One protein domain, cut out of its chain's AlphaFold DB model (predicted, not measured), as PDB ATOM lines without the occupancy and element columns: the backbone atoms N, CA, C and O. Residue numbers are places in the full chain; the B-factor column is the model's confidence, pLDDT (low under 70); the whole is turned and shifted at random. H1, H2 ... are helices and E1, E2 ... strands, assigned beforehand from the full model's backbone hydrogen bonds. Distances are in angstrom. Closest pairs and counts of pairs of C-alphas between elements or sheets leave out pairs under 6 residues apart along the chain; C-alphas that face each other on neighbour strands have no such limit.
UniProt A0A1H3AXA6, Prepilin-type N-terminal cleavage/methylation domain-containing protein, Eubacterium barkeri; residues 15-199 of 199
ATOM      1  N   ILE A  15     -67.400 -41.926 -30.245       92.38
ATOM      2  CA  ILE A  15     -66.171 -42.391 -29.598       92.38
ATOM      3  C   ILE A  15     -65.012 -42.501 -30.597       92.38
ATOM      4  O   ILE A  15     -63.906 -42.053 -30.292       92.38
ATOM      5  N   ILE A  16     -65.230 -43.046 -31.799       94.19
ATOM      6  CA  ILE A  16     -64.131 -43.252 -32.757       94.19
ATOM      7  C   ILE A  16     -63.555 -41.930 -33.281       94.19
ATOM      8  O   ILE A  16     -62.339 -41.811 -33.410       94.19
ATOM      9  N   VAL A  17     -64.393 -40.913 -33.514       94.44
ATOM     10  CA  VAL A  17     -63.927 -39.594 -33.981       94.44
ATOM     11  C   VAL A  17     -63.022 -38.939 -32.939       94.44
ATOM     12  O   VAL A  17     -61.961 -38.418 -33.280       94.44
ATOM     13  N   VAL A  18     -63.396 -39.016 -31.660       94.81
ATOM     14  CA  VAL A  18     -62.586 -38.468 -30.566       94.81
ATOM     15  C   VAL A  18     -61.248 -39.199 -30.462       94.81
ATOM     16  O   VAL A  18     -60.207 -38.550 -30.362       94.81
ATOM     17  N   LEU A  19     -61.243 -40.533 -30.550       95.31
ATOM     18  CA  LEU A  19     -60.007 -41.320 -30.510       95.31
ATOM     19  C   LEU A  19     -59.060 -40.984 -31.669       95.31
ATOM     20  O   LEU A  19     -57.853 -40.902 -31.453       95.31
ATOM     21  N   VAL A  20     -59.584 -40.739 -32.873       96.38
ATOM     22  CA  VAL A  20     -58.769 -40.346 -34.033       96.38
ATOM     23  C   VAL A  20     -58.120 -38.979 -33.816       96.38
ATOM     24  O   VAL A  20     -56.920 -38.833 -34.046       96.38
ATOM     25  N   ILE A  21     -58.868 -37.989 -33.321       96.25
ATOM     26  CA  ILE A  21     -58.310 -36.655 -33.034       96.25
ATOM     27  C   ILE A  21     -57.229 -36.746 -31.947       96.25
ATOM     28  O   ILE A  21     -56.140 -36.188 -32.111       96.25
ATOM     29  N   LEU A  22     -57.484 -37.496 -30.868       96.06
ATOM     30  CA  LEU A  22     -56.500 -37.725 -29.807       96.06
ATOM     31  C   LEU A  22     -55.242 -38.427 -30.337       96.06
ATOM     32  O   LEU A  22     -54.136 -38.045 -29.957       96.06
ATOM     33  N   ALA A  23     -55.391 -39.402 -31.237       96.19
ATOM     34  CA  ALA A  23     -54.268 -40.118 -31.836       96.19
ATOM     35  C   ALA A  23     -53.365 -39.193 -32.664       96.19
ATOM     36  O   ALA A  23     -52.143 -39.246 -32.524       96.19
ATOM     37  N   VAL A  24     -53.947 -38.311 -33.482       95.94
ATOM     38  CA  VAL A  24     -53.183 -37.360 -34.307       95.94
ATOM     39  C   VAL A  24     -52.408 -36.371 -33.435       95.94
ATOM     40  O   VAL A  24     -51.218 -36.155 -33.659       95.94
ATOM     41  N   ILE A  25     -53.041 -35.805 -32.402       96.25
ATOM     42  CA  ILE A  25     -52.376 -34.861 -31.488       96.25
ATOM     43  C   ILE A  25     -51.265 -35.563 -30.695       96.25
ATOM     44  O   ILE A  25     -50.161 -35.029 -30.555       96.25
ATOM     45  N   ALA A  26     -51.528 -36.776 -30.202       94.62
ATOM     46  CA  ALA A  26     -50.554 -37.565 -29.458       94.62
ATOM     47  C   ALA A  26     -49.322 -37.913 -30.310       94.62
ATOM     48  O   ALA A  26     -48.201 -37.818 -29.810       94.62
ATOM     49  N   ALA A  27     -49.508 -38.243 -31.594       94.69
ATOM     50  CA  ALA A  27     -48.421 -38.627 -32.496       94.69
ATOM     51  C   ALA A  27     -47.334 -37.546 -32.633       94.69
ATOM     52  O   ALA A  27     -46.152 -37.874 -32.663       94.69
ATOM     53  N   PHE A  28     -47.715 -36.265 -32.662       91.62
ATOM     54  CA  PHE A  28     -46.754 -35.157 -32.720       91.62
ATOM     55  C   PHE A  28     -46.249 -34.729 -31.339       91.62
ATOM     56  O   PHE A  28     -45.083 -34.367 -31.183       91.62
ATOM     57  N   THR A  29     -47.113 -34.782 -30.324       92.25
ATOM     58  CA  THR A  29     -46.798 -34.253 -28.990       92.25
ATOM     59  C   THR A  29     -45.852 -35.170 -28.211       92.25
ATOM     60  O   THR A  29     -44.951 -34.689 -27.521       92.25
ATOM     61  N   ILE A  30     -46.015 -36.492 -28.323       91.56
ATOM     62  CA  ILE A  30     -45.230 -37.468 -27.550       91.56
ATOM     63  C   ILE A  30     -43.723 -37.389 -27.872       91.56
ATOM     64  O   ILE A  30     -42.944 -37.277 -26.922       91.56
ATOM     65  N   PRO A  31     -43.269 -37.385 -29.147       89.19
ATOM     66  CA  PRO A  31     -41.842 -37.283 -29.463       89.19
ATOM     67  C   PRO A  31     -41.190 -36.005 -28.921       89.19
ATOM     68  O   PRO A  31     -40.096 -36.063 -28.362       89.19
ATOM     69  N   ALA A  32     -41.878 -34.863 -29.032       87.62
ATOM     70  CA  ALA A  32     -41.383 -33.583 -28.526       87.62
ATOM     71  C   ALA A  32     -41.236 -33.595 -26.994       87.62
ATOM     72  O   ALA A  32     -40.203 -33.183 -26.464       87.62
ATOM     73  N   MET A  33     -42.227 -34.138 -26.278       88.38
ATOM     74  CA  MET A  33     -42.174 -34.265 -24.817       88.38
ATOM     75  C   MET A  33     -41.038 -35.178 -24.345       88.38
ATOM     76  O   MET A  33     -40.373 -34.858 -23.361       88.38
ATOM     77  N   LEU A  34     -40.755 -36.276 -25.054       88.88
ATOM     78  CA  LEU A  34     -39.648 -37.174 -24.706       88.88
ATOM     79  C   LEU A  34     -38.278 -36.479 -24.787       88.88
ATOM     80  O   LEU A  34     -37.428 -36.720 -23.930       88.88
ATOM     81  N   GLY A  35     -38.075 -35.593 -25.768       86.19
ATOM     82  CA  GLY A  35     -36.847 -34.799 -25.887       86.19
ATOM     83  C   GLY A  35     -36.648 -33.834 -24.715       86.19
ATOM     84  O   GLY A  35     -35.565 -33.787 -24.131       86.19
ATOM     85  N   PHE A  36     -37.704 -33.119 -24.311       89.25
ATOM     86  CA  PHE A  36     -37.638 -32.195 -23.173       89.25
ATOM     87  C   PHE A  36     -37.398 -32.905 -21.841       89.25
ATOM     88  O   PHE A  36     -36.640 -32.410 -21.011       89.25
ATOM     89  N   VAL A  37     -38.006 -34.078 -21.639       89.44
ATOM     90  CA  VAL A  37     -37.790 -34.880 -20.425       89.44
ATOM     91  C   VAL A  37     -36.337 -35.349 -20.327       89.44
ATOM     92  O   VAL A  37     -35.766 -35.349 -19.239       89.44
ATOM     93  N   GLU A  38     -35.719 -35.733 -21.443       89.12
ATOM     94  CA  GLU A  38     -34.318 -36.160 -21.478       89.12
ATOM     95  C   GLU A  38     -33.355 -35.003 -21.151       89.12
ATOM     96  O   GLU A  38     -32.460 -35.168 -20.322       89.12
ATOM     97  N   ASP A  39     -33.559 -33.817 -21.730       89.75
ATOM     98  CA  ASP A  39     -32.754 -32.626 -21.409       89.75
ATOM     99  C   ASP A  39     -32.940 -32.186 -19.946       89.75
ATOM    100  O   ASP A  39     -31.969 -31.918 -19.235       89.75
ATOM    101  N   ALA A  40     -34.183 -32.199 -19.451       91.19
ATOM    102  CA  ALA A  40     -34.487 -31.899 -18.055       91.19
ATOM    103  C   ALA A  40     -33.779 -32.863 -17.091       91.19
ATOM    104  O   ALA A  40     -33.259 -32.429 -16.066       91.19
ATOM    105  N   ARG A  41     -33.694 -34.156 -17.434       89.69
ATOM    106  CA  ARG A  41     -32.951 -35.151 -16.643       89.69
ATOM    107  C   ARG A  41     -31.451 -34.884 -16.633       89.69
ATOM    108  O   ARG A  41     -30.846 -34.937 -15.568       89.69
ATOM    109  N   GLY A  42     -30.861 -34.564 -17.784       90.44
ATOM    110  CA  GLY A  42     -29.445 -34.192 -17.853       90.44
ATOM    111  C   GLY A  42     -29.137 -32.966 -16.987       90.44
ATOM    112  O   GLY A  42     -28.182 -32.970 -16.212       90.44
ATOM    113  N   LYS A  43     -29.995 -31.942 -17.045       92.44
ATOM    114  CA  LYS A  43     -29.883 -30.734 -16.212       92.44
ATOM    115  C   LYS A  43     -30.061 -31.019 -14.722       92.44
ATOM    116  O   LYS A  43     -29.300 -30.481 -13.921       92.44
ATOM    117  N   ALA A  44     -31.012 -31.877 -14.355       92.19
ATOM    118  CA  ALA A  44     -31.205 -32.309 -12.972       92.19
ATOM    119  C   ALA A  44     -29.953 -33.016 -12.429       92.19
ATOM    120  O   ALA A  44     -29.457 -32.639 -11.374       92.19
ATOM    121  N   ALA A  45     -29.360 -33.934 -13.200       91.69
ATOM    122  CA  ALA A  45     -28.126 -34.613 -12.806       91.69
ATOM    123  C   ALA A  45     -26.958 -33.634 -12.576       91.69
ATOM    124  O   ALA A  45     -26.174 -33.806 -11.642       91.69
ATOM    125  N   ILE A  46     -26.838 -32.585 -13.402       92.69
ATOM    126  CA  ILE A  46     -25.826 -31.530 -13.211       92.69
ATOM    127  C   ILE A  46     -26.081 -30.753 -11.916       92.69
ATOM    128  O   ILE A  46     -25.129 -30.444 -11.198       92.69
ATOM    129  N   ALA A  47     -27.340 -30.418 -11.621       92.88
ATOM    130  CA  ALA A  47     -27.710 -29.719 -10.395       92.88
ATOM    131  C   ALA A  47     -27.374 -30.559  -9.154       92.88
ATOM    132  O   ALA A  47     -26.690 -30.059  -8.265       92.88
ATOM    133  N   GLU A  48     -27.739 -31.843  -9.159       91.75
ATOM    134  CA  GLU A  48     -27.409 -32.808  -8.101       91.75
ATOM    135  C   GLU A  48     -25.887 -32.893  -7.879       91.75
ATOM    136  O   GLU A  48     -25.396 -32.760  -6.759       91.75
ATOM    137  N   ALA A  49     -25.093 -33.016  -8.948       91.12
ATOM    138  CA  ALA A  49     -23.632 -33.054  -8.831       91.12
ATOM    139  C   ALA A  49     -23.037 -31.751  -8.258       91.12
ATOM    140  O   ALA A  49     -22.070 -31.787  -7.493       91.12
ATOM    141  N   ARG A  50     -23.603 -30.590  -8.613       91.56
ATOM    142  CA  ARG A  50     -23.181 -29.285  -8.075       91.56
ATOM    143  C   ARG A  50     -23.546 -29.121  -6.610       91.56
ATOM    144  O   ARG A  50     -22.762 -28.546  -5.859       91.56
ATOM    145  N   GLU A  51     -24.699 -29.629  -6.205       92.06
ATOM    146  CA  GLU A  51     -25.111 -29.650  -4.808       92.06
ATOM    147  C   GLU A  51     -24.109 -30.446  -3.966       92.06
ATOM    148  O   GLU A  51     -23.587 -29.927  -2.978       92.06
ATOM    149  N   VAL A  52     -23.726 -31.644  -4.428       90.75
ATOM    150  CA  VAL A  52     -22.672 -32.441  -3.782       90.75
ATOM    151  C   VAL A  52     -21.343 -31.693  -3.750       90.75
ATOM    152  O   VAL A  52     -20.655 -31.735  -2.736       90.75
ATOM    153  N   TYR A  53     -20.969 -30.990  -4.821       90.06
ATOM    154  CA  TYR A  53     -19.733 -30.204  -4.860       90.06
ATOM    155  C   TYR A  53     -19.703 -29.105  -3.796       90.06
ATOM    156  O   TYR A  53     -18.723 -28.982  -3.060       90.06
ATOM    157  N   VAL A  54     -20.778 -28.324  -3.677       90.88
ATOM    158  CA  VAL A  54     -20.876 -27.252  -2.677       90.88
ATOM    159  C   VAL A  54     -20.897 -27.838  -1.265       90.88
ATOM    160  O   VAL A  54     -20.176 -27.355  -0.391       90.88
ATOM    161  N   ALA A  55     -21.651 -28.918  -1.052       90.56
ATOM    162  CA  ALA A  55     -21.686 -29.646   0.212       90.56
ATOM    163  C   ALA A  55     -20.304 -30.195   0.600       90.56
ATOM    164  O   ALA A  55     -19.866 -30.023   1.736       90.56
ATOM    165  N   ALA A  56     -19.590 -30.808  -0.345       87.56
ATOM    166  CA  ALA A  56     -18.229 -31.297  -0.166       87.56
ATOM    167  C   ALA A  56     -17.265 -30.173   0.192       87.56
ATOM    168  O   ALA A  56     -16.501 -30.319   1.142       87.56
ATOM    169  N   GLN A  57     -17.333 -29.039  -0.502       86.69
ATOM    170  CA  GLN A  57     -16.461 -27.903  -0.225       86.69
ATOM    171  C   GLN A  57     -16.728 -27.316   1.168       86.69
ATOM    172  O   GLN A  57     -15.777 -27.011   1.891       86.69
ATOM    173  N   GLY A  58     -17.996 -27.203   1.575       88.50
ATOM    174  CA  GLY A  58     -18.370 -26.762   2.922       88.50
ATOM    175  C   GLY A  58     -17.886 -27.733   4.000       88.50
ATOM    176  O   GLY A  58     -17.171 -27.342   4.922       88.50
ATOM    177  N   ALA A  59     -18.195 -29.021   3.840       86.69
ATOM    178  CA  ALA A  59     -17.817 -30.061   4.794       86.69
ATOM    179  C   ALA A  59     -16.293 -30.183   4.943       86.69
ATOM    180  O   ALA A  59     -15.787 -30.344   6.054       86.69
ATOM    181  N   ALA A  60     -15.565 -30.053   3.833       80.44
ATOM    182  CA  ALA A  60     -14.113 -30.063   3.811       80.44
ATOM    183  C   ALA A  60     -13.524 -28.862   4.551       80.44
ATOM    184  O   ALA A  60     -12.643 -29.042   5.382       80.44
ATOM    185  N   THR A  61     -14.041 -27.656   4.297       82.19
ATOM    186  CA  THR A  61     -13.574 -26.424   4.957       82.19
ATOM    187  C   THR A  61     -13.712 -26.522   6.478       82.19
ATOM    188  O   THR A  61     -12.821 -26.109   7.211       82.19
ATOM    189  N   GLU A  62     -14.799 -27.120   6.963       82.25
ATOM    190  CA  GLU A  62     -15.039 -27.259   8.399       82.25
ATOM    191  C   GLU A  62     -14.216 -28.357   9.068       82.25
ATOM    192  O   GLU A  62     -13.671 -28.145  10.147       82.25
ATOM    193  N   LEU A  63     -14.170 -29.555   8.479       74.25
ATOM    194  CA  LEU A  63     -13.487 -30.694   9.100       74.25
ATOM    195  C   LEU A  63     -11.973 -30.575   8.989       74.25
ATOM    196  O   LEU A  63     -11.249 -31.045   9.862       74.25
ATOM    197  N   ILE A  64     -11.480 -29.920   7.944       63.88
ATOM    198  CA  ILE A  64     -10.043 -29.830   7.732       63.88
ATOM    199  C   ILE A  64      -9.394 -28.737   8.590       63.88
ATOM    200  O   ILE A  64      -8.245 -28.892   8.989       63.88
ATOM    201  N   GLY A  65     -10.150 -27.730   9.043       63.12
ATOM    202  CA  GLY A  65      -9.695 -26.818  10.104       63.12
ATOM    203  C   GLY A  65      -9.406 -27.509  11.448       63.12
ATOM    204  O   GLY A  65      -8.770 -26.914  12.312       63.12
ATOM    205  N   THR A  66      -9.851 -28.760  11.618       60.56
ATOM    206  CA  THR A  66      -9.592 -29.596  12.802       60.56
ATOM    207  C   THR A  66      -8.547 -30.690  12.573       60.56
ATOM    208  O   THR A  66      -8.281 -31.469  13.485       60.56
ATOM    209  N   LEU A  67      -7.949 -30.768  11.378       58.81
ATOM    210  CA  LEU A  67      -6.868 -31.713  11.116       58.81
ATOM    211  C   LEU A  67      -5.569 -31.208  11.741       58.81
ATOM    212  O   LEU A  67      -4.974 -30.244  11.260       58.81
ATOM    213  N   ASP A  68      -5.072 -31.923  12.748       55.03
ATOM    214  CA  ASP A  68      -3.628 -31.985  12.943       55.03
ATOM    215  C   ASP A  68      -3.034 -32.527  11.644       55.03
ATOM    216  O   ASP A  68      -3.508 -33.535  11.125       55.03
ATOM    217  N   LYS A  69      -2.054 -31.823  11.078       59.38
ATOM    218  CA  LYS A  69      -1.433 -32.152   9.789       59.38
ATOM    219  C   LYS A  69      -0.961 -33.606   9.789       59.38
ATOM    220  O   LYS A  69       0.115 -33.914  10.302       59.38
ATOM    221  N   VAL A  70      -1.763 -34.508   9.229       56.44
ATOM    222  CA  VAL A  70      -1.401 -35.920   9.169       56.44
ATOM    223  C   VAL A  70      -0.484 -36.094   7.952       56.44
ATOM    224  O   VAL A  70      -0.859 -35.701   6.840       56.44
ATOM    225  N   PRO A  71       0.742 -36.619   8.127       54.03
ATOM    226  CA  PRO A  71       1.620 -36.906   7.004       54.03
ATOM    227  C   PRO A  71       0.974 -37.962   6.107       54.03
ATOM    228  O   PRO A  71       0.362 -38.922   6.582       54.03
ATOM    229  N   VAL A  72       1.094 -37.773   4.796       56.84
ATOM    230  CA  VAL A  72       0.497 -38.678   3.815       56.84
ATOM    231  C   VAL A  72       1.490 -39.732   3.400       56.84
ATOM    232  O   VAL A  72       2.497 -39.467   2.752       56.84
ATOM    233  N   ASN A  73       1.164 -40.955   3.767       54.25
ATOM    234  CA  ASN A  73       1.701 -42.173   3.216       54.25
ATOM    235  C   ASN A  73       0.579 -42.823   2.394       54.25
ATOM    236  O   ASN A  73      -0.467 -43.192   2.921       54.25
ATOM    237  N   ASP A  74       0.794 -42.936   1.082       58.06
ATOM    238  CA  ASP A  74      -0.224 -43.254   0.065       58.06
ATOM    239  C   ASP A  74      -0.968 -44.596   0.230       58.06
ATOM    240  O   ASP A  74      -1.936 -44.875  -0.487       58.06
ATOM    241  N   ASN A  75      -0.615 -45.437   1.199       53.78
ATOM    242  CA  ASN A  75      -1.124 -46.797   1.271       53.78
ATOM    243  C   ASN A  75      -1.803 -47.117   2.605       53.78
ATOM    244  O   ASN A  75      -1.168 -47.212   3.643       53.78
ATOM    245  N   THR A  76      -3.108 -47.389   2.483       53.69
ATOM    246  CA  THR A  76      -3.878 -48.411   3.214       53.69
ATOM    247  C   THR A  76      -3.859 -48.388   4.748       53.69
ATOM    248  O   THR A  76      -2.870 -48.727   5.382       53.69
ATOM    249  N   ASN A  77      -5.056 -48.207   5.318       51.84
ATOM    250  CA  ASN A  77      -5.442 -48.686   6.652       51.84
ATOM    251  C   ASN A  77      -4.912 -47.931   7.876       51.84
ATOM    252  O   ASN A  77      -4.859 -48.525   8.950       51.84
ATOM    253  N   ASP A  78      -4.607 -46.638   7.775       53.53
ATOM    254  CA  ASP A  78      -4.496 -45.850   9.003       53.53
ATOM    255  C   ASP A  78      -5.902 -45.472   9.506       53.53
ATOM    256  O   ASP A  78      -6.749 -44.956   8.756       53.53
ATOM    257  N   GLY A  79      -6.200 -45.800  10.765       56.44
ATOM    258  CA  GLY A  79      -7.535 -45.650  11.359       56.44
ATOM    259  C   GLY A  79      -8.040 -44.204  11.323       56.44
ATOM    260  O   GLY A  79      -9.236 -43.971  11.134       56.44
ATOM    261  N   ALA A  80      -7.117 -43.242  11.393       58.12
ATOM    262  CA  ALA A  80      -7.398 -41.811  11.353       58.12
ATOM    263  C   ALA A  80      -8.014 -41.360  10.014       58.12
ATOM    264  O   ALA A  80      -9.085 -40.753  10.002       58.12
ATOM    265  N   TYR A  81      -7.425 -41.723   8.867       62.00
ATOM    266  CA  TYR A  81      -7.975 -41.345   7.555       62.00
ATOM    267  C   TYR A  81      -9.300 -42.034   7.244       62.00
ATOM    268  O   TYR A  81     -10.152 -41.466   6.560       62.00
ATOM    269  N   THR A  82      -9.496 -43.252   7.745       69.81
ATOM    270  CA  THR A  82     -10.765 -43.966   7.580       69.81
ATOM    271  C   THR A  82     -11.892 -43.243   8.308       69.81
ATOM    272  O   THR A  82     -12.991 -43.124   7.765       69.81
ATOM    273  N   GLN A  83     -11.623 -42.725   9.509       73.44
ATOM    274  CA  GLN A  83     -12.605 -41.968  10.275       73.44
ATOM    275  C   GLN A  83     -12.871 -40.593   9.654       73.44
ATOM    276  O   GLN A  83     -14.023 -40.235   9.455       73.44
ATOM    277  N   LEU A  84     -11.834 -39.887   9.204       74.25
ATOM    278  CA  LEU A  84     -11.996 -38.595   8.532       74.25
ATOM    279  C   LEU A  84     -12.823 -38.683   7.249       74.25
ATOM    280  O   LEU A  84     -13.694 -37.851   7.012       74.25
ATOM    281  N   ARG A  85     -12.606 -39.721   6.433       75.56
ATOM    282  CA  ARG A  85     -13.438 -39.978   5.245       75.56
ATOM    283  C   ARG A  85     -14.892 -40.235   5.635       75.56
ATOM    284  O   ARG A  85     -15.790 -39.743   4.954       75.56
ATOM    285  N   LYS A  86     -15.125 -40.974   6.727       78.81
ATOM    286  CA  LYS A  86     -16.468 -41.218   7.277       78.81
ATOM    287  C   LYS A  86     -17.136 -39.937   7.746       78.81
ATOM    288  O   LYS A  86     -18.278 -39.700   7.367       78.81
ATOM    289  N   ASP A  87     -16.434 -39.112   8.507       80.94
ATOM    290  CA  ASP A  87     -16.978 -37.876   9.067       80.94
ATOM    291  C   ASP A  87     -17.272 -36.855   7.966       80.94
ATOM    292  O   ASP A  87     -18.342 -36.246   7.942       80.94
ATOM    293  N   LEU A  88     -16.369 -36.735   6.991       82.56
ATOM    294  CA  LEU A  88     -16.547 -35.889   5.816       82.56
ATOM    295  C   LEU A  88     -17.747 -36.334   4.989       82.56
ATOM    296  O   LEU A  88     -18.618 -35.529   4.674       82.56
ATOM    297  N   GLY A  89     -17.846 -37.625   4.706       80.56
ATOM    298  CA  GLY A  89     -18.996 -38.186   4.021       80.56
ATOM    299  C   GLY A  89     -20.317 -38.043   4.770       80.56
ATOM    300  O   GLY A  89     -21.341 -37.732   4.162       80.56
ATOM    301  N   ALA A  90     -20.303 -38.219   6.091       84.94
ATOM    302  CA  ALA A  90     -21.470 -38.012   6.941       84.94
ATOM    303  C   ALA A  90     -21.925 -36.546   6.917       84.94
ATOM    304  O   ALA A  90     -23.123 -36.287   6.794       84.94
ATOM    305  N   LYS A  91     -20.989 -35.588   6.955       87.00
ATOM    306  CA  LYS A  91     -21.298 -34.161   6.806       87.00
ATOM    307  C   LYS A  91     -21.836 -33.817   5.422       87.00
ATOM    308  O   LYS A  91     -22.851 -33.137   5.333       87.00
ATOM    309  N   ILE A  92     -21.223 -34.329   4.355       87.44
ATOM    310  CA  ILE A  92     -21.720 -34.126   2.984       87.44
ATOM    311  C   ILE A  92     -23.160 -34.626   2.874       87.44
ATOM    312  O   ILE A  92     -24.035 -33.902   2.404       87.44
ATOM    313  N   LYS A  93     -23.441 -35.825   3.392       85.25
ATOM    314  CA  LYS A  93     -24.803 -36.364   3.447       85.25
ATOM    315  C   LYS A  93     -25.753 -35.469   4.252       85.25
ATOM    316  O   LYS A  93     -26.903 -35.299   3.861       85.25
ATOM    317  N   ALA A  94     -25.288 -34.905   5.363       87.62
ATOM    318  CA  ALA A  94     -26.077 -33.991   6.184       87.62
ATOM    319  C   ALA A  94     -26.355 -32.645   5.497       87.62
ATOM    320  O   ALA A  94     -27.329 -31.986   5.852       87.62
ATOM    321  N   TYR A  95     -25.536 -32.234   4.526       89.31
ATOM    322  CA  TYR A  95     -25.748 -31.022   3.728       89.31
ATOM    323  C   TYR A  95     -26.668 -31.247   2.540       89.31
ATOM    324  O   TYR A  95     -27.486 -30.380   2.261       89.31
ATOM    325  N   VAL A  96     -26.620 -32.435   1.946       87.94
ATOM    326  CA  VAL A  96     -27.487 -32.853   0.830       87.94
ATOM    327  C   VAL A  96     -28.845 -33.406   1.320       87.94
ATOM    328  O   VAL A  96     -29.620 -33.948   0.552       87.94
ATOM    329  N   LYS A  97     -29.119 -33.354   2.635       73.44
ATOM    330  CA  LYS A  97     -30.397 -33.615   3.350       73.44
ATOM    331  C   LYS A  97     -31.471 -34.490   2.666       73.44
ATOM    332  O   LYS A  97     -32.660 -34.205   2.763       73.44
ATOM    333  N   GLY A  98     -31.088 -35.628   2.091       72.69
ATOM    334  CA  GLY A  98     -32.027 -36.554   1.444       72.69
ATOM    335  C   GLY A  98     -32.479 -36.149   0.038       72.69
ATOM    336  O   GLY A  98     -33.187 -36.939  -0.585       72.69
ATOM    337  N   ASP A  99     -32.022 -35.007  -0.480       82.25
ATOM    338  CA  ASP A  99     -32.211 -34.587  -1.873       82.25
ATOM    339  C   ASP A  99     -31.547 -35.587  -2.828       82.25
ATOM    340  O   ASP A  99     -32.074 -35.890  -3.900       82.25
ATOM    341  N   ILE A 100     -30.447 -36.208  -2.381       81.62
ATOM    342  CA  ILE A 100     -29.787 -37.296  -3.101       81.62
ATOM    343  C   ILE A 100     -29.611 -38.521  -2.184       81.62
ATOM    344  O   ILE A 100     -28.931 -38.449  -1.151       81.62
ATOM    345  N   PRO A 101     -30.216 -39.679  -2.523       77.25
ATOM    346  CA  PRO A 101     -30.221 -40.863  -1.669       77.25
ATOM    347  C   PRO A 101     -28.881 -41.606  -1.723       77.25
ATOM    348  O   PRO A 101     -28.717 -42.595  -2.441       77.25
ATOM    349  N   PHE A 102     -27.923 -41.155  -0.916       73.75
ATOM    350  CA  PHE A 102     -26.642 -41.832  -0.726       73.75
ATOM    351  C   PHE A 102     -26.640 -42.745   0.507       73.75
ATOM    352  O   PHE A 102     -27.009 -42.352   1.623       73.75
ATOM    353  N   SER A 103     -26.125 -43.960   0.330       73.31
ATOM    354  CA  SER A 103     -25.526 -44.733   1.421       73.31
ATOM    355  C   SER A 103     -24.073 -44.295   1.608       73.31
ATOM    356  O   SER A 103     -23.483 -43.700   0.713       73.31
ATOM    357  N   PHE A 104     -23.478 -44.559   2.767       61.72
ATOM    358  CA  PHE A 104     -22.067 -44.244   2.988       61.72
ATOM    359  C   PHE A 104     -21.237 -45.527   3.036       61.72
ATOM    360  O   PHE A 104     -21.661 -46.506   3.647       61.72
ATOM    361  N   GLY A 105     -20.065 -45.529   2.403       58.16
ATOM    362  CA  GLY A 105     -19.181 -46.686   2.347       58.16
ATOM    363  C   GLY A 105     -17.737 -46.238   2.183       58.16
ATOM    364  O   GLY A 105     -17.383 -45.553   1.235       58.16
ATOM    365  N   SER A 106     -16.903 -46.622   3.144       53.31
ATOM    366  CA  SER A 106     -15.488 -46.251   3.230       53.31
ATOM    367  C   SER A 106     -14.606 -47.185   2.400       53.31
ATOM    368  O   SER A 106     -13.699 -47.809   2.946       53.31
ATOM    369  N   LEU A 107     -14.897 -47.371   1.115       50.53
ATOM    370  CA  LEU A 107     -14.175 -48.347   0.301       50.53
ATOM    371  C   LEU A 107     -13.519 -47.657  -0.885       50.53
ATOM    372  O   LEU A 107     -14.192 -47.369  -1.870       50.53
ATOM    373  N   LYS A 108     -12.187 -47.498  -0.803       55.91
ATOM    374  CA  LYS A 108     -11.342 -47.260  -1.980       55.91
ATOM    375  C   LYS A 108     -11.771 -48.262  -3.068       55.91
ATOM    376  O   LYS A 108     -11.533 -49.459  -2.928       55.91
ATOM    377  N   GLY A 109     -12.409 -47.771  -4.129       48.59
ATOM    378  CA  GLY A 109     -12.535 -48.492  -5.397       48.59
ATOM    379  C   GLY A 109     -13.697 -49.477  -5.561       48.59
ATOM    380  O   GLY A 109     -13.596 -50.350  -6.419       48.59
ATOM    381  N   ASN A 110     -14.811 -49.370  -4.824       52.38
ATOM    382  CA  ASN A 110     -15.994 -50.167  -5.183       52.38
ATOM    383  C   ASN A 110     -17.317 -49.387  -5.134       52.38
ATOM    384  O   ASN A 110     -18.184 -49.636  -4.297       52.38
ATOM    385  N   ALA A 111     -17.511 -48.505  -6.116       57.62
ATOM    386  CA  ALA A 111     -18.764 -47.789  -6.379       57.62
ATOM    387  C   ALA A 111     -19.892 -48.688  -6.954       57.62
ATOM    388  O   ALA A 111     -20.766 -48.220  -7.685       57.62
ATOM    389  N   ASN A 112     -19.888 -49.997  -6.655       58.91
ATOM    390  CA  ASN A 112     -20.918 -50.947  -7.091       58.91
ATOM    391  C   ASN A 112     -22.112 -51.040  -6.123       58.91
ATOM    392  O   ASN A 112     -22.907 -51.975  -6.217       58.91
ATOM    393  N   SER A 113     -22.282 -50.087  -5.216       65.75
ATOM    394  CA  SER A 113     -23.497 -49.879  -4.413       65.75
ATOM    395  C   SER A 113     -23.784 -48.382  -4.378       65.75
ATOM    396  O   SER A 113     -22.821 -47.639  -4.523       65.75
ATOM    397  N   ASN A 114     -25.043 -47.953  -4.180       72.56
ATOM    398  CA  ASN A 114     -25.476 -46.539  -4.111       72.56
ATOM    399  C   ASN A 114     -24.806 -45.791  -2.945       72.56
ATOM    400  O   ASN A 114     -25.433 -45.494  -1.928       72.56
ATOM    401  N   VAL A 115     -23.505 -45.570  -3.063       75.94
ATOM    402  CA  VAL A 115     -22.598 -45.171  -2.001       75.94
ATOM    403  C   VAL A 115     -21.908 -43.875  -2.402       75.94
ATOM    404  O   VAL A 115     -21.521 -43.701  -3.559       75.94
ATOM    405  N   LEU A 116     -21.759 -42.983  -1.428       79.06
ATOM    406  CA  LEU A 116     -20.829 -41.867  -1.465       79.06
ATOM    407  C   LEU A 116     -19.456 -42.351  -0.981       79.06
ATOM    408  O   LEU A 116     -19.318 -42.720   0.188       79.06
ATOM    409  N   ASP A 117     -18.467 -42.341  -1.871       78.50
ATOM    410  CA  ASP A 117     -17.055 -42.537  -1.534       78.50
ATOM    411  C   ASP A 117     -16.350 -41.179  -1.475       78.50
ATOM    412  O   ASP A 117     -16.559 -40.301  -2.317       78.50
ATOM    413  N   VAL A 118     -15.517 -41.001  -0.456       79.00
ATOM    414  CA  VAL A 118     -14.778 -39.766  -0.221       79.00
ATOM    415  C   VAL A 118     -13.312 -40.115  -0.068       79.00
ATOM    416  O   VAL A 118     -12.921 -40.875   0.824       79.00
ATOM    417  N   SER A 119     -12.488 -39.546  -0.938       75.50
ATOM    418  CA  SER A 119     -11.049 -39.760  -0.933       75.50
ATOM    419  C   SER A 119     -10.296 -38.443  -0.770       75.50
ATOM    420  O   SER A 119     -10.684 -37.405  -1.301       75.50
ATOM    421  N   LEU A 120      -9.219 -38.513   0.011       69.75
ATOM    422  CA  LEU A 120      -8.281 -37.419   0.252       69.75
ATOM    423  C   LEU A 120      -6.993 -37.718  -0.530       69.75
ATOM    424  O   LEU A 120      -6.525 -38.858  -0.457       69.75
ATOM    425  N   ASP A 121      -6.467 -36.742  -1.276       64.69
ATOM    426  CA  ASP A 121      -5.312 -36.895  -2.185       64.69
ATOM    427  C   ASP A 121      -4.393 -35.655  -2.149       64.69
ATOM    428  O   ASP A 121      -4.877 -34.526  -2.161       64.69
ATOM    429  N   ASN A 122      -3.072 -35.850  -2.159       55.09
ATOM    430  CA  ASN A 122      -2.044 -34.807  -2.001       55.09
ATOM    431  C   ASN A 122      -1.557 -34.135  -3.290       55.09
ATOM    432  O   ASN A 122      -0.445 -33.613  -3.361       55.09
ATOM    433  N   GLY A 123      -2.362 -34.130  -4.343       52.41
ATOM    434  CA  GLY A 123      -2.026 -33.362  -5.545       52.41
ATOM    435  C   GLY A 123      -1.511 -34.211  -6.699       52.41
ATOM    436  O   GLY A 123      -1.567 -33.751  -7.840       52.41
ATOM    437  N   ASN A 124      -1.134 -35.470  -6.463       52.75
ATOM    438  CA  ASN A 124      -0.868 -36.413  -7.542       52.75
ATOM    439  C   ASN A 124      -2.198 -36.953  -8.061       52.75
ATOM    440  O   ASN A 124      -2.624 -38.040  -7.709       52.75
ATOM    441  N   PHE A 125      -2.799 -36.256  -9.030       52.34
ATOM    442  CA  PHE A 125      -3.944 -36.766  -9.809       52.34
ATOM    443  C   PHE A 125      -3.619 -38.045 -10.620       52.34
ATOM    444  O   PHE A 125      -4.377 -38.457 -11.501       52.34
ATOM    445  N   LYS A 126      -2.451 -38.653 -10.375       54.97
ATOM    446  CA  LYS A 126      -1.940 -39.838 -11.038       54.97
ATOM    447  C   LYS A 126      -2.176 -41.042 -10.126       54.97
ATOM    448  O   LYS A 126      -1.364 -41.349  -9.262       54.97
ATOM    449  N   TYR A 127      -3.280 -41.711 -10.458       50.16
ATOM    450  CA  TYR A 127      -3.921 -42.903  -9.891       50.16
ATOM    451  C   TYR A 127      -5.041 -42.658  -8.860       50.16
ATOM    452  O   TYR A 127      -4.764 -42.179  -7.769       50.16
ATOM    453  N   PRO A 128      -6.290 -43.103  -9.135       50.53
ATOM    454  CA  PRO A 128      -6.844 -43.593 -10.399       50.53
ATOM    455  C   PRO A 128      -8.174 -42.899 -10.735       50.53
ATOM    456  O   PRO A 128      -9.239 -43.442 -10.505       50.53
ATOM    457  N   PHE A 129      -8.146 -41.683 -11.279       55.81
ATOM    458  CA  PHE A 129      -9.388 -40.974 -11.656       55.81
ATOM    459  C   PHE A 129      -9.387 -40.467 -13.102       55.81
ATOM    460  O   PHE A 129     -10.351 -39.859 -13.573       55.81
ATOM    461  N   THR A 130      -8.302 -40.750 -13.826       52.84
ATOM    462  CA  THR A 130      -8.219 -40.654 -15.288       52.84
ATOM    463  C   THR A 130      -8.800 -41.886 -15.976       52.84
ATOM    464  O   THR A 130      -9.195 -41.803 -17.132       52.84
ATOM    465  N   ASP A 131      -8.840 -43.020 -15.277       63.00
ATOM    466  CA  ASP A 131      -9.426 -44.263 -15.762       63.00
ATOM    467  C   ASP A 131     -10.889 -44.336 -15.307       63.00
ATOM    468  O   ASP A 131     -11.195 -44.278 -14.112       63.00
ATOM    469  N   GLU A 132     -11.805 -44.438 -16.271       65.75
ATOM    470  CA  GLU A 132     -13.239 -44.469 -16.000       65.75
ATOM    471  C   GLU A 132     -13.664 -45.640 -15.111       65.75
ATOM    472  O   GLU A 132     -14.714 -45.557 -14.476       65.75
ATOM    473  N   THR A 133     -12.873 -46.712 -15.031       69.44
ATOM    474  CA  THR A 133     -13.173 -47.890 -14.203       69.44
ATOM    475  C   THR A 133     -13.256 -47.581 -12.706       69.44
ATOM    476  O   THR A 133     -13.929 -48.304 -11.974       69.44
ATOM    477  N   TYR A 134     -12.651 -46.480 -12.261       69.56
ATOM    478  CA  TYR A 134     -12.659 -46.026 -10.868       69.56
ATOM    479  C   TYR A 134     -13.694 -44.934 -10.585       69.56
ATOM    480  O   TYR A 134     -13.945 -44.597  -9.428       69.56
ATOM    481  N   LEU A 135     -14.312 -44.385 -11.632       78.12
ATOM    482  CA  LEU A 135     -15.458 -43.497 -11.491       78.12
ATOM    483  C   LEU A 135     -16.708 -44.316 -11.140       78.12
ATOM    484  O   LEU A 135     -16.803 -45.487 -11.518       78.12
ATOM    485  N   PRO A 136     -17.697 -43.722 -10.451       80.44
ATOM    486  CA  PRO A 136     -18.956 -44.391 -10.161       80.44
ATOM    487  C   PRO A 136     -19.609 -44.946 -11.433       80.44
ATOM    488  O   PRO A 136     -19.709 -44.271 -12.458       80.44
ATOM    489  N   GLN A 137     -20.043 -46.209 -11.352       79.81
ATOM    490  CA  GLN A 137     -20.609 -46.963 -12.480       79.81
ATOM    491  C   GLN A 137     -22.100 -47.272 -12.317       79.81
ATOM    492  O   GLN A 137     -22.808 -47.483 -13.310       79.81
ATOM    493  N   LYS A 138     -22.579 -47.332 -11.069       81.81
ATOM    494  CA  LYS A 138     -23.978 -47.613 -10.742       81.81
ATOM    495  C   LYS A 138     -24.752 -46.329 -10.466       81.81
ATOM    496  O   LYS A 138     -24.187 -45.327 -10.048       81.81
ATOM    497  N   LYS A 139     -26.064 -46.395 -10.697       86.69
ATOM    498  CA  LYS A 139     -27.015 -45.318 -10.396       86.69
ATOM    499  C   LYS A 139     -26.909 -44.850  -8.944       86.69
ATOM    500  O   LYS A 139     -26.694 -45.673  -8.058       86.69
ATOM    501  N   GLY A 140     -27.062 -43.553  -8.700       83.06
ATOM    502  CA  GLY A 140     -27.048 -42.965  -7.357       83.06
ATOM    503  C   GLY A 140     -25.725 -43.112  -6.598       83.06
ATOM    504  O   GLY A 140     -25.715 -43.013  -5.374       83.06
ATOM    505  N   CYS A 141     -24.621 -43.395  -7.292       82.62
ATOM    506  CA  CYS A 141     -23.291 -43.471  -6.690       82.62
ATOM    507  C   CYS A 141     -22.558 -42.149  -6.879       82.62
ATOM    508  O   CYS A 141     -22.681 -41.506  -7.925       82.62
ATOM    509  N   CYS A 142     -21.758 -41.772  -5.886       86.12
ATOM    510  CA  CYS A 142     -20.963 -40.560  -5.941       86.12
ATOM    511  C   CYS A 142     -19.546 -40.809  -5.434       86.12
ATOM    512  O   CYS A 142     -19.328 -41.589  -4.509       86.12
ATOM    513  N   LEU A 143     -18.594 -40.119  -6.040       84.88
ATOM    514  CA  LEU A 143     -17.209 -40.063  -5.625       84.88
ATOM    515  C   LEU A 143     -16.805 -38.598  -5.481       84.88
ATOM    516  O   LEU A 143     -16.962 -37.812  -6.417       84.88
ATOM    517  N   VAL A 144     -16.239 -38.256  -4.331       84.06
ATOM    518  CA  VAL A 144     -15.729 -36.920  -4.029       84.06
ATOM    519  C   VAL A 144     -14.246 -37.017  -3.694       84.06
ATOM    520  O   VAL A 144     -13.851 -37.793  -2.823       84.06
ATOM    521  N   LEU A 145     -13.432 -36.201  -4.360       80.56
ATOM    522  CA  LEU A 145     -12.003 -36.070  -4.087       80.56
ATOM    523  C   LEU A 145     -11.687 -34.688  -3.550       80.56
ATOM    524  O   LEU A 145     -12.050 -33.676  -4.159       80.56
ATOM    525  N   ILE A 146     -10.964 -34.658  -2.438       77.25
ATOM    526  CA  ILE A 146     -10.602 -33.428  -1.741       77.25
ATOM    527  C   ILE A 146      -9.095 -33.416  -1.500       77.25
ATOM    528  O   ILE A 146      -8.524 -34.412  -1.065       77.25
ATOM    529  N   GLY A 147      -8.455 -32.290  -1.796       72.50
ATOM    530  CA  GLY A 147      -7.018 -32.111  -1.615       72.50
ATOM    531  C   GLY A 147      -6.467 -30.916  -2.383       72.50
ATOM    532  O   GLY A 147      -7.141 -30.381  -3.265       72.50
ATOM    533  N   GLY A 148      -5.250 -30.481  -2.060       60.31
ATOM    534  CA  GLY A 148      -4.582 -29.381  -2.752       60.31
ATOM    535  C   GLY A 148      -3.514 -29.837  -3.745       60.31
ATOM    536  O   GLY A 148      -2.871 -30.873  -3.592       60.31
ATOM    537  N   ALA A 149      -3.331 -29.056  -4.810       52.38
ATOM    538  CA  ALA A 149      -2.282 -29.291  -5.796       52.38
ATOM    539  C   ALA A 149      -0.921 -28.822  -5.251       52.38
ATOM    540  O   ALA A 149      -0.743 -27.634  -4.983       52.38
ATOM    541  N   GLY A 150       0.046 -29.740  -5.145       53.66
ATOM    542  CA  GLY A 150       1.408 -29.443  -4.683       53.66
ATOM    543  C   GLY A 150       1.594 -29.468  -3.163       53.66
ATOM    544  O   GLY A 150       2.593 -28.941  -2.679       53.66
ATOM    545  N   GLU A 151       0.659 -30.062  -2.424       56.97
ATOM    546  CA  GLU A 151       0.739 -30.173  -0.966       56.97
ATOM    547  C   GLU A 151       1.556 -31.377  -0.527       56.97
ATOM    548  O   GLU A 151       1.446 -32.476  -1.068       56.97
ATOM    549  N   THR A 152       2.364 -31.174   0.510       56.75
ATOM    550  CA  THR A 152       3.126 -32.261   1.138       56.75
ATOM    551  C   THR A 152       2.381 -32.884   2.323       56.75
ATOM    552  O   THR A 152       2.752 -33.968   2.770       56.75
ATOM    553  N   GLN A 153       1.308 -32.245   2.812       58.84
ATOM    554  CA  GLN A 153       0.488 -32.684   3.949       58.84
ATOM    555  C   GLN A 153      -0.989 -32.327   3.723       58.84
ATOM    556  O   GLN A 153      -1.286 -31.256   3.202       58.84
ATOM    557  N   ILE A 154      -1.919 -33.193   4.147       59.53
ATOM    558  CA  ILE A 154      -3.360 -32.898   4.059       59.53
ATOM    559  C   ILE A 154      -3.692 -31.762   5.028       59.53
ATOM    560  O   ILE A 154      -3.393 -31.853   6.219       59.53
ATOM    561  N   GLY A 155      -4.352 -30.719   4.515       55.69
ATOM    562  CA  GLY A 155      -4.846 -29.586   5.305       55.69
ATOM    563  C   GLY A 155      -4.072 -28.283   5.132       55.69
ATOM    564  O   GLY A 155      -4.361 -27.316   5.833       55.69
ATOM    565  N   GLU A 156      -3.131 -28.223   4.188       61.22
ATOM    566  CA  GLU A 156      -2.445 -26.980   3.820       61.22
ATOM    567  C   GLU A 156      -3.351 -26.065   2.963       61.22
ATOM    568  O   GLU A 156      -3.429 -24.862   3.213       61.22
ATOM    569  N   GLN A 157      -4.132 -26.629   2.036       63.59
ATOM    570  CA  GLN A 157      -5.269 -26.020   1.338       63.59
ATOM    571  C   GLN A 157      -6.328 -27.078   1.017       63.59
ATOM    572  O   GLN A 157      -6.075 -28.209   0.612       63.59
ATOM    573  N   VAL A 158      -7.585 -26.674   1.154       67.44
ATOM    574  CA  VAL A 158      -8.710 -27.603   1.083       67.44
ATOM    575  C   VAL A 158      -9.600 -27.240  -0.079       67.44
ATOM    576  O   VAL A 158     -10.403 -26.306  -0.009       67.44
ATOM    577  N   LYS A 159      -9.457 -27.985  -1.167       75.62
ATOM    578  CA  LYS A 159     -10.271 -27.795  -2.362       75.62
ATOM    579  C   LYS A 159     -10.839 -29.125  -2.815       75.62
ATOM    580  O   LYS A 159     -10.146 -30.140  -2.839       75.62
ATOM    581  N   VAL A 160     -12.114 -29.117  -3.174       80.56
ATOM    582  CA  VAL A 160     -12.717 -30.225  -3.911       80.56
ATOM    583  C   VAL A 160     -12.118 -30.219  -5.314       80.56
ATOM    584  O   VAL A 160     -12.187 -29.207  -6.005       80.56
ATOM    585  N   ARG A 161     -11.513 -31.331  -5.735       78.12
ATOM    586  CA  ARG A 161     -10.866 -31.450  -7.056       78.12
ATOM    587  C   ARG A 161     -11.688 -32.244  -8.053       78.12
ATOM    588  O   ARG A 161     -11.629 -31.971  -9.248       78.12
ATOM    589  N   LEU A 162     -12.453 -33.215  -7.568       82.12
ATOM    590  CA  LEU A 162     -13.359 -34.000  -8.391       82.12
ATOM    591  C   LEU A 162     -14.640 -34.269  -7.617       82.12
ATOM    592  O   LEU A 162     -14.599 -34.739  -6.482       82.12
ATOM    593  N   VAL A 163     -15.767 -34.066  -8.283       87.69
ATOM    594  CA  VAL A 163     -17.023 -34.728  -7.941       87.69
ATOM    595  C   VAL A 163     -17.466 -35.513  -9.155       87.69
ATOM    596  O   VAL A 163     -17.634 -34.945 -10.231       87.69
ATOM    597  N   SER A 164     -17.641 -36.815  -8.988       88.75
ATOM    598  CA  SER A 164     -18.269 -37.673  -9.980       88.75
ATOM    599  C   SER A 164     -19.568 -38.206  -9.404       88.75
ATOM    600  O   SER A 164     -19.582 -38.755  -8.305       88.75
ATOM    601  N   TYR A 165     -20.669 -38.034 -10.121       89.94
ATOM    602  CA  TYR A 165     -21.986 -38.483  -9.691       89.94
ATOM    603  C   TYR A 165     -22.706 -39.170 -10.843       89.94
ATOM    604  O   TYR A 165     -22.707 -38.662 -11.963       89.94
ATOM    605  N   VAL A 166     -23.316 -40.319 -10.563       89.62
ATOM    606  CA  VAL A 166     -24.222 -40.994 -11.492       89.62
ATOM    607  C   VAL A 166     -25.647 -40.803 -11.007       89.62
ATOM    608  O   VAL A 166     -25.976 -41.166  -9.879       89.62
ATOM    609  N   ASP A 167     -26.498 -40.292 -11.887       90.88
ATOM    610  CA  ASP A 167     -27.891 -39.991 -11.588       90.88
ATOM    611  C   ASP A 167     -28.703 -41.228 -11.157       90.88
ATOM    612  O   ASP A 167     -28.303 -42.386 -11.336       90.88
ATOM    613  N   GLN A 168     -29.902 -40.996 -10.621       86.81
ATOM    614  CA  GLN A 168     -30.782 -42.073 -10.149       86.81
ATOM    615  C   GLN A 168     -31.256 -43.014 -11.267       86.81
ATOM    616  O   GLN A 168     -31.609 -44.166 -10.999       86.81
ATOM    617  N   THR A 169     -31.242 -42.569 -12.528       87.75
ATOM    618  CA  THR A 169     -31.573 -43.432 -13.669       87.75
ATOM    619  C   THR A 169     -30.383 -44.271 -14.140       87.75
ATOM    620  O   THR A 169     -30.586 -45.292 -14.798       87.75
ATOM    621  N   GLY A 170     -29.150 -43.909 -13.764       87.00
ATOM    622  CA  GLY A 170     -27.925 -44.579 -14.207       87.00
ATOM    623  C   GLY A 170     -27.528 -44.253 -15.647       87.00
ATOM    624  O   GLY A 170     -26.729 -44.982 -16.239       87.00
ATOM    625  N   LYS A 171     -28.120 -43.206 -16.223       90.12
ATOM    626  CA  LYS A 171     -27.970 -42.809 -17.624       90.12
ATOM    627  C   LYS A 171     -26.997 -41.652 -17.793       90.12
ATOM    628  O   LYS A 171     -26.395 -41.540 -18.856       90.12
ATOM    629  N   TYR A 172     -26.827 -40.824 -16.771       91.69
ATOM    630  CA  TYR A 172     -25.959 -39.660 -16.788       91.69
ATOM    631  C   TYR A 172     -24.906 -39.770 -15.699       91.69
ATOM    632  O   TYR A 172     -25.221 -40.033 -14.539       91.69
ATOM    633  N   ARG A 173     -23.656 -39.526 -16.080       90.75
ATOM    634  CA  ARG A 173     -22.540 -39.324 -15.164       90.75
ATOM    635  C   ARG A 173     -22.037 -37.906 -15.332       90.75
ATOM    636  O   ARG A 173     -21.696 -37.494 -16.437       90.75
ATOM    637  N   ILE A 174     -21.980 -37.170 -14.237       92.31
ATOM    638  CA  ILE A 174     -21.478 -35.803 -14.211       92.31
ATOM    639  C   ILE A 174     -20.144 -35.813 -13.489       92.31
ATOM    640  O   ILE A 174     -20.064 -36.278 -12.356       92.31
ATOM    641  N   ASN A 175     -19.109 -35.295 -14.141       89.31
ATOM    642  CA  ASN A 175     -17.792 -35.110 -13.556       89.31
ATOM    643  C   ASN A 175     -17.491 -33.617 -13.488       89.31
ATOM    644  O   ASN A 175     -17.321 -32.970 -14.516       89.31
ATOM    645  N   ILE A 176     -17.395 -33.077 -12.284       88.69
ATOM    646  CA  ILE A 176     -16.929 -31.717 -12.040       88.69
ATOM    647  C   ILE A 176     -15.469 -31.834 -11.616       88.69
ATOM    648  O   ILE A 176     -15.189 -32.341 -10.533       88.69
ATOM    649  N   LYS A 177     -14.548 -31.417 -12.485       81.12
ATOM    650  CA  LYS A 177     -13.095 -31.487 -12.285       81.12
ATOM    651  C   LYS A 177     -12.530 -30.086 -12.135       81.12
ATOM    652  O   LYS A 177     -12.818 -29.221 -12.954       81.12
ATOM    653  N   VAL A 178     -11.702 -29.853 -11.129       74.56
ATOM    654  CA  VAL A 178     -10.925 -28.614 -11.029       74.56
ATOM    655  C   VAL A 178      -9.636 -28.791 -11.815       74.56
ATOM    656  O   VAL A 178      -8.942 -29.791 -11.658       74.56
ATOM    657  N   ASN A 179      -9.321 -27.829 -12.682       64.94
ATOM    658  CA  ASN A 179      -8.062 -27.839 -13.412       64.94
ATOM    659  C   ASN A 179      -6.915 -27.442 -12.465       64.94
ATOM    660  O   ASN A 179      -6.908 -26.351 -11.889       64.94
ATOM    661  N   ASP A 180      -5.941 -28.338 -12.317       60.22
ATOM    662  CA  ASP A 180      -4.840 -28.233 -11.352       60.22
ATOM    663  C   ASP A 180      -3.805 -27.151 -11.663       60.22
ATOM    664  O   ASP A 180      -2.880 -26.928 -10.877       60.22
ATOM    665  N   GLN A 181      -3.950 -26.416 -12.767       55.50
ATOM    666  CA  GLN A 181      -3.171 -25.201 -12.977       55.50
ATOM    667  C   GLN A 181      -3.679 -24.083 -12.050       55.50
ATOM    668  O   GLN A 181      -4.464 -23.228 -12.442       55.50
ATOM    669  N   LYS A 182      -3.247 -24.142 -10.781       50.09
ATOM    670  CA  LYS A 182      -3.312 -23.099  -9.737       50.09
ATOM    671  C   LYS A 182      -4.601 -22.258  -9.727       50.09
ATOM    672  O   LYS A 182      -4.542 -21.032  -9.709       50.09
ATOM    673  N   GLY A 183      -5.759 -22.914  -9.669       51.19
ATOM    674  CA  GLY A 183      -7.054 -22.233  -9.541       51.19
ATOM    675  C   GLY A 183      -7.792 -22.012 -10.859       51.19
ATOM    676  O   GLY A 183      -8.599 -21.089 -10.954       51.19
ATOM    677  N   GLY A 184      -7.534 -22.853 -11.864       58.09
ATOM    678  CA  GLY A 184      -8.342 -22.901 -13.075       58.09
ATOM    679  C   GLY A 184      -9.813 -23.199 -12.770       58.09
ATOM    680  O   GLY A 184     -10.147 -23.857 -11.782       58.09
ATOM    681  N   ALA A 185     -10.702 -22.695 -13.627       64.31
ATOM    682  CA  ALA A 185     -12.135 -22.932 -13.510       64.31
ATOM    683  C   ALA A 185     -12.448 -24.438 -13.486       64.31
ATOM    684  O   ALA A 185     -11.786 -25.238 -14.149       64.31
ATOM    685  N   SER A 186     -13.476 -24.818 -12.728       71.81
ATOM    686  CA  SER A 186     -13.988 -26.184 -12.745       71.81
ATOM    687  C   SER A 186     -14.589 -26.503 -14.115       71.81
ATOM    688  O   SER A 186     -15.497 -25.804 -14.571       71.81
ATOM    689  N   GLU A 187     -14.138 -27.580 -14.739       80.62
ATOM    690  CA  GLU A 187     -14.736 -28.141 -15.939       80.62
ATOM    691  C   GLU A 187     -15.834 -29.132 -15.541       80.62
ATOM    692  O   GLU A 187     -15.625 -30.016 -14.710       80.62
ATOM    693  N   THR A 188     -17.030 -28.977 -16.110       86.19
ATOM    694  CA  THR A 188     -18.125 -29.940 -15.940       86.19
ATOM    695  C   THR A 188     -18.236 -30.778 -17.203       86.19
ATOM    696  O   THR A 188     -18.648 -30.276 -18.244       86.19
ATOM    697  N   VAL A 189     -17.899 -32.059 -17.097       86.56
ATOM    698  CA  VAL A 189     -18.049 -33.041 -18.168       86.56
ATOM    699  C   VAL A 189     -19.294 -33.872 -17.891       86.56
ATOM    700  O   VAL A 189     -19.411 -34.511 -16.845       86.56
ATOM    701  N   VAL A 190     -20.223 -33.862 -18.839       88.69
ATOM    702  CA  VAL A 190     -21.458 -34.648 -18.796       88.69
ATOM    703  C   VAL A 190     -21.281 -35.837 -19.719       88.69
ATOM    704  O   VAL A 190     -20.997 -35.647 -20.896       88.69
ATOM    705  N   GLN A 191     -21.463 -37.041 -19.193       89.44
ATOM    706  CA  GLN A 191     -21.388 -38.270 -19.967       89.44
ATOM    707  C   GLN A 191     -22.720 -38.999 -19.925       89.44
ATOM    708  O   GLN A 191     -23.348 -39.132 -18.870       89.44
ATOM    709  N   LYS A 192     -23.143 -39.499 -21.077       89.06
ATOM    710  CA  LYS A 192     -24.363 -40.274 -21.245       89.06
ATOM    711  C   LYS A 192     -24.015 -41.735 -21.483       89.06
ATOM    712  O   LYS A 192     -23.150 -42.074 -22.284       89.06
ATOM    713  N   LYS A 193     -24.727 -42.623 -20.801       87.19
ATOM    714  CA  LYS A 193     -24.564 -44.061 -20.959       87.19
ATOM    715  C   LYS A 193     -25.296 -44.541 -22.210       87.19
ATOM    716  O   LYS A 193     -26.512 -44.374 -22.325       87.19
ATOM    717  N   ILE A 194     -24.561 -45.159 -23.131       84.62
ATOM    718  CA  ILE A 194     -25.099 -45.821 -24.323       84.62
ATOM    719  C   ILE A 194     -24.668 -47.289 -24.278       84.62
ATOM    720  O   ILE A 194     -23.496 -47.625 -24.439       84.62
ATOM    721  N   GLY A 195     -25.625 -48.179 -24.000       84.62
ATOM    722  CA  GLY A 195     -25.331 -49.584 -23.714       84.62
ATOM    723  C   GLY A 195     -24.527 -49.726 -22.418       84.62
ATOM    724  O   GLY A 195     -25.012 -49.382 -21.339       84.62
ATOM    725  N   THR A 196     -23.300 -50.233 -22.521       79.50
ATOM    726  CA  THR A 196     -22.364 -50.371 -21.393       79.50
ATOM    727  C   THR A 196     -21.314 -49.261 -21.331       79.50
ATOM    728  O   THR A 196     -20.636 -49.152 -20.311       79.50
ATOM    729  N   ALA A 197     -21.199 -48.432 -22.373       81.75
ATOM    730  CA  ALA A 197     -20.168 -47.406 -22.492       81.75
ATOM    731  C   ALA A 197     -20.678 -46.017 -22.082       81.75
ATOM    732  O   ALA A 197     -21.856 -45.694 -22.260       81.75
ATOM    733  N   TRP A 198     -19.772 -45.195 -21.558       83.62
ATOM    734  CA  TRP A 198     -19.990 -43.771 -21.318       83.62
ATOM    735  C   TRP A 198     -19.492 -42.977 -22.527       83.62
ATOM    736  O   TRP A 198     -18.407 -43.256 -23.034       83.62
ATOM    737  N   GLN A 199     -20.295 -42.023 -22.998       80.88
ATOM    738  CA  GLN A 199     -19.964 -41.110 -24.095       80.88
ATOM    739  C   GLN A 199     -20.128 -39.665 -23.655       80.88
ATOM    740  O   GLN A 199     -21.103 -39.396 -22.916       80.88
TER     741      GLN A 199
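This is residues 15 to 199 of the 199 residues of the protein "Prepilin-type N-terminal cleavage/methylation domain-containing protein" of Eubacterium barkeri (UniProt A0A1H3AXA6). A twisted five-stranded sheet has two helices, H1 and H2, over one face, and the very long H1 runs past the sheet as an arm, residues 15 to 37, that sticks out free. The arm makes much of the length; the body without it spans 46 by 32 by 25 A. The printed part has 185 residues, in the order H1 H2 E1 E2 E3 E4 E5, of mixed class, helices and strands. The mixed sheet runs E1 E2 E3 E4 E5; the whole is loose, radius of gyration of the C-alphas 20.2 A, spanning 77 by 30 by 26 A.

The strands are E1, residues 115 to 120, 16.4 A; E2, 142 to 146, 13.3 A; E3, 160 to 166, 17.5 A; E4, 172 to 178, 19.5 A; and E5, 186 to 194, 25.4 A, ending at C-alpha 194 (-25.099, -45.821, -24.323). H1, residues 15 to 64, 68.6 A, begins at C-alpha 15 (-66.171, -42.391, -29.598) and has a kink of 38 degrees near residue 29. H2 is residues 79 to 95, 24.6 A.

E1 and E2 are parallel, N 117 to O 142 2.9 A. E2 E3 E4 E5 form a meander, each strand the antiparallel neighbour of the one before: N 143 to O 164 2.8 A, N 163 to O 176 2.9 A, N 173 to O 191 2.8 A. H1 and H2 are on the same face, making two layers, helices over a sheet. H1 has height 11.7 A; its closest C-alphas to E3 are Ala 49 and Tyr 165, 5.7 A. H2 has height 7.7 A; its closest to E1 are Arg 85 and Val 118, 5.6 A. H1 and H2, a helical hairpin, touch at Ala 55 and Ile 92, C-alphas 5.3 A, at a steep tilt of 45 degrees, opposite ways. O i to N i+4 pairs are within hydrogen-bond range throughout H2 and in 43 of 46 in H1.

The C-alphas farthest apart, Val 17 and Pro 71, are 77.4 A apart. The printed part has no cut. Long links join H1 to H2, H2 to E1, E1 to E2 and E2 to E3. The mean pLDDT of the printed part is 76.4, with 62 residues under 70, among them 64 to 82 and 120 to 134.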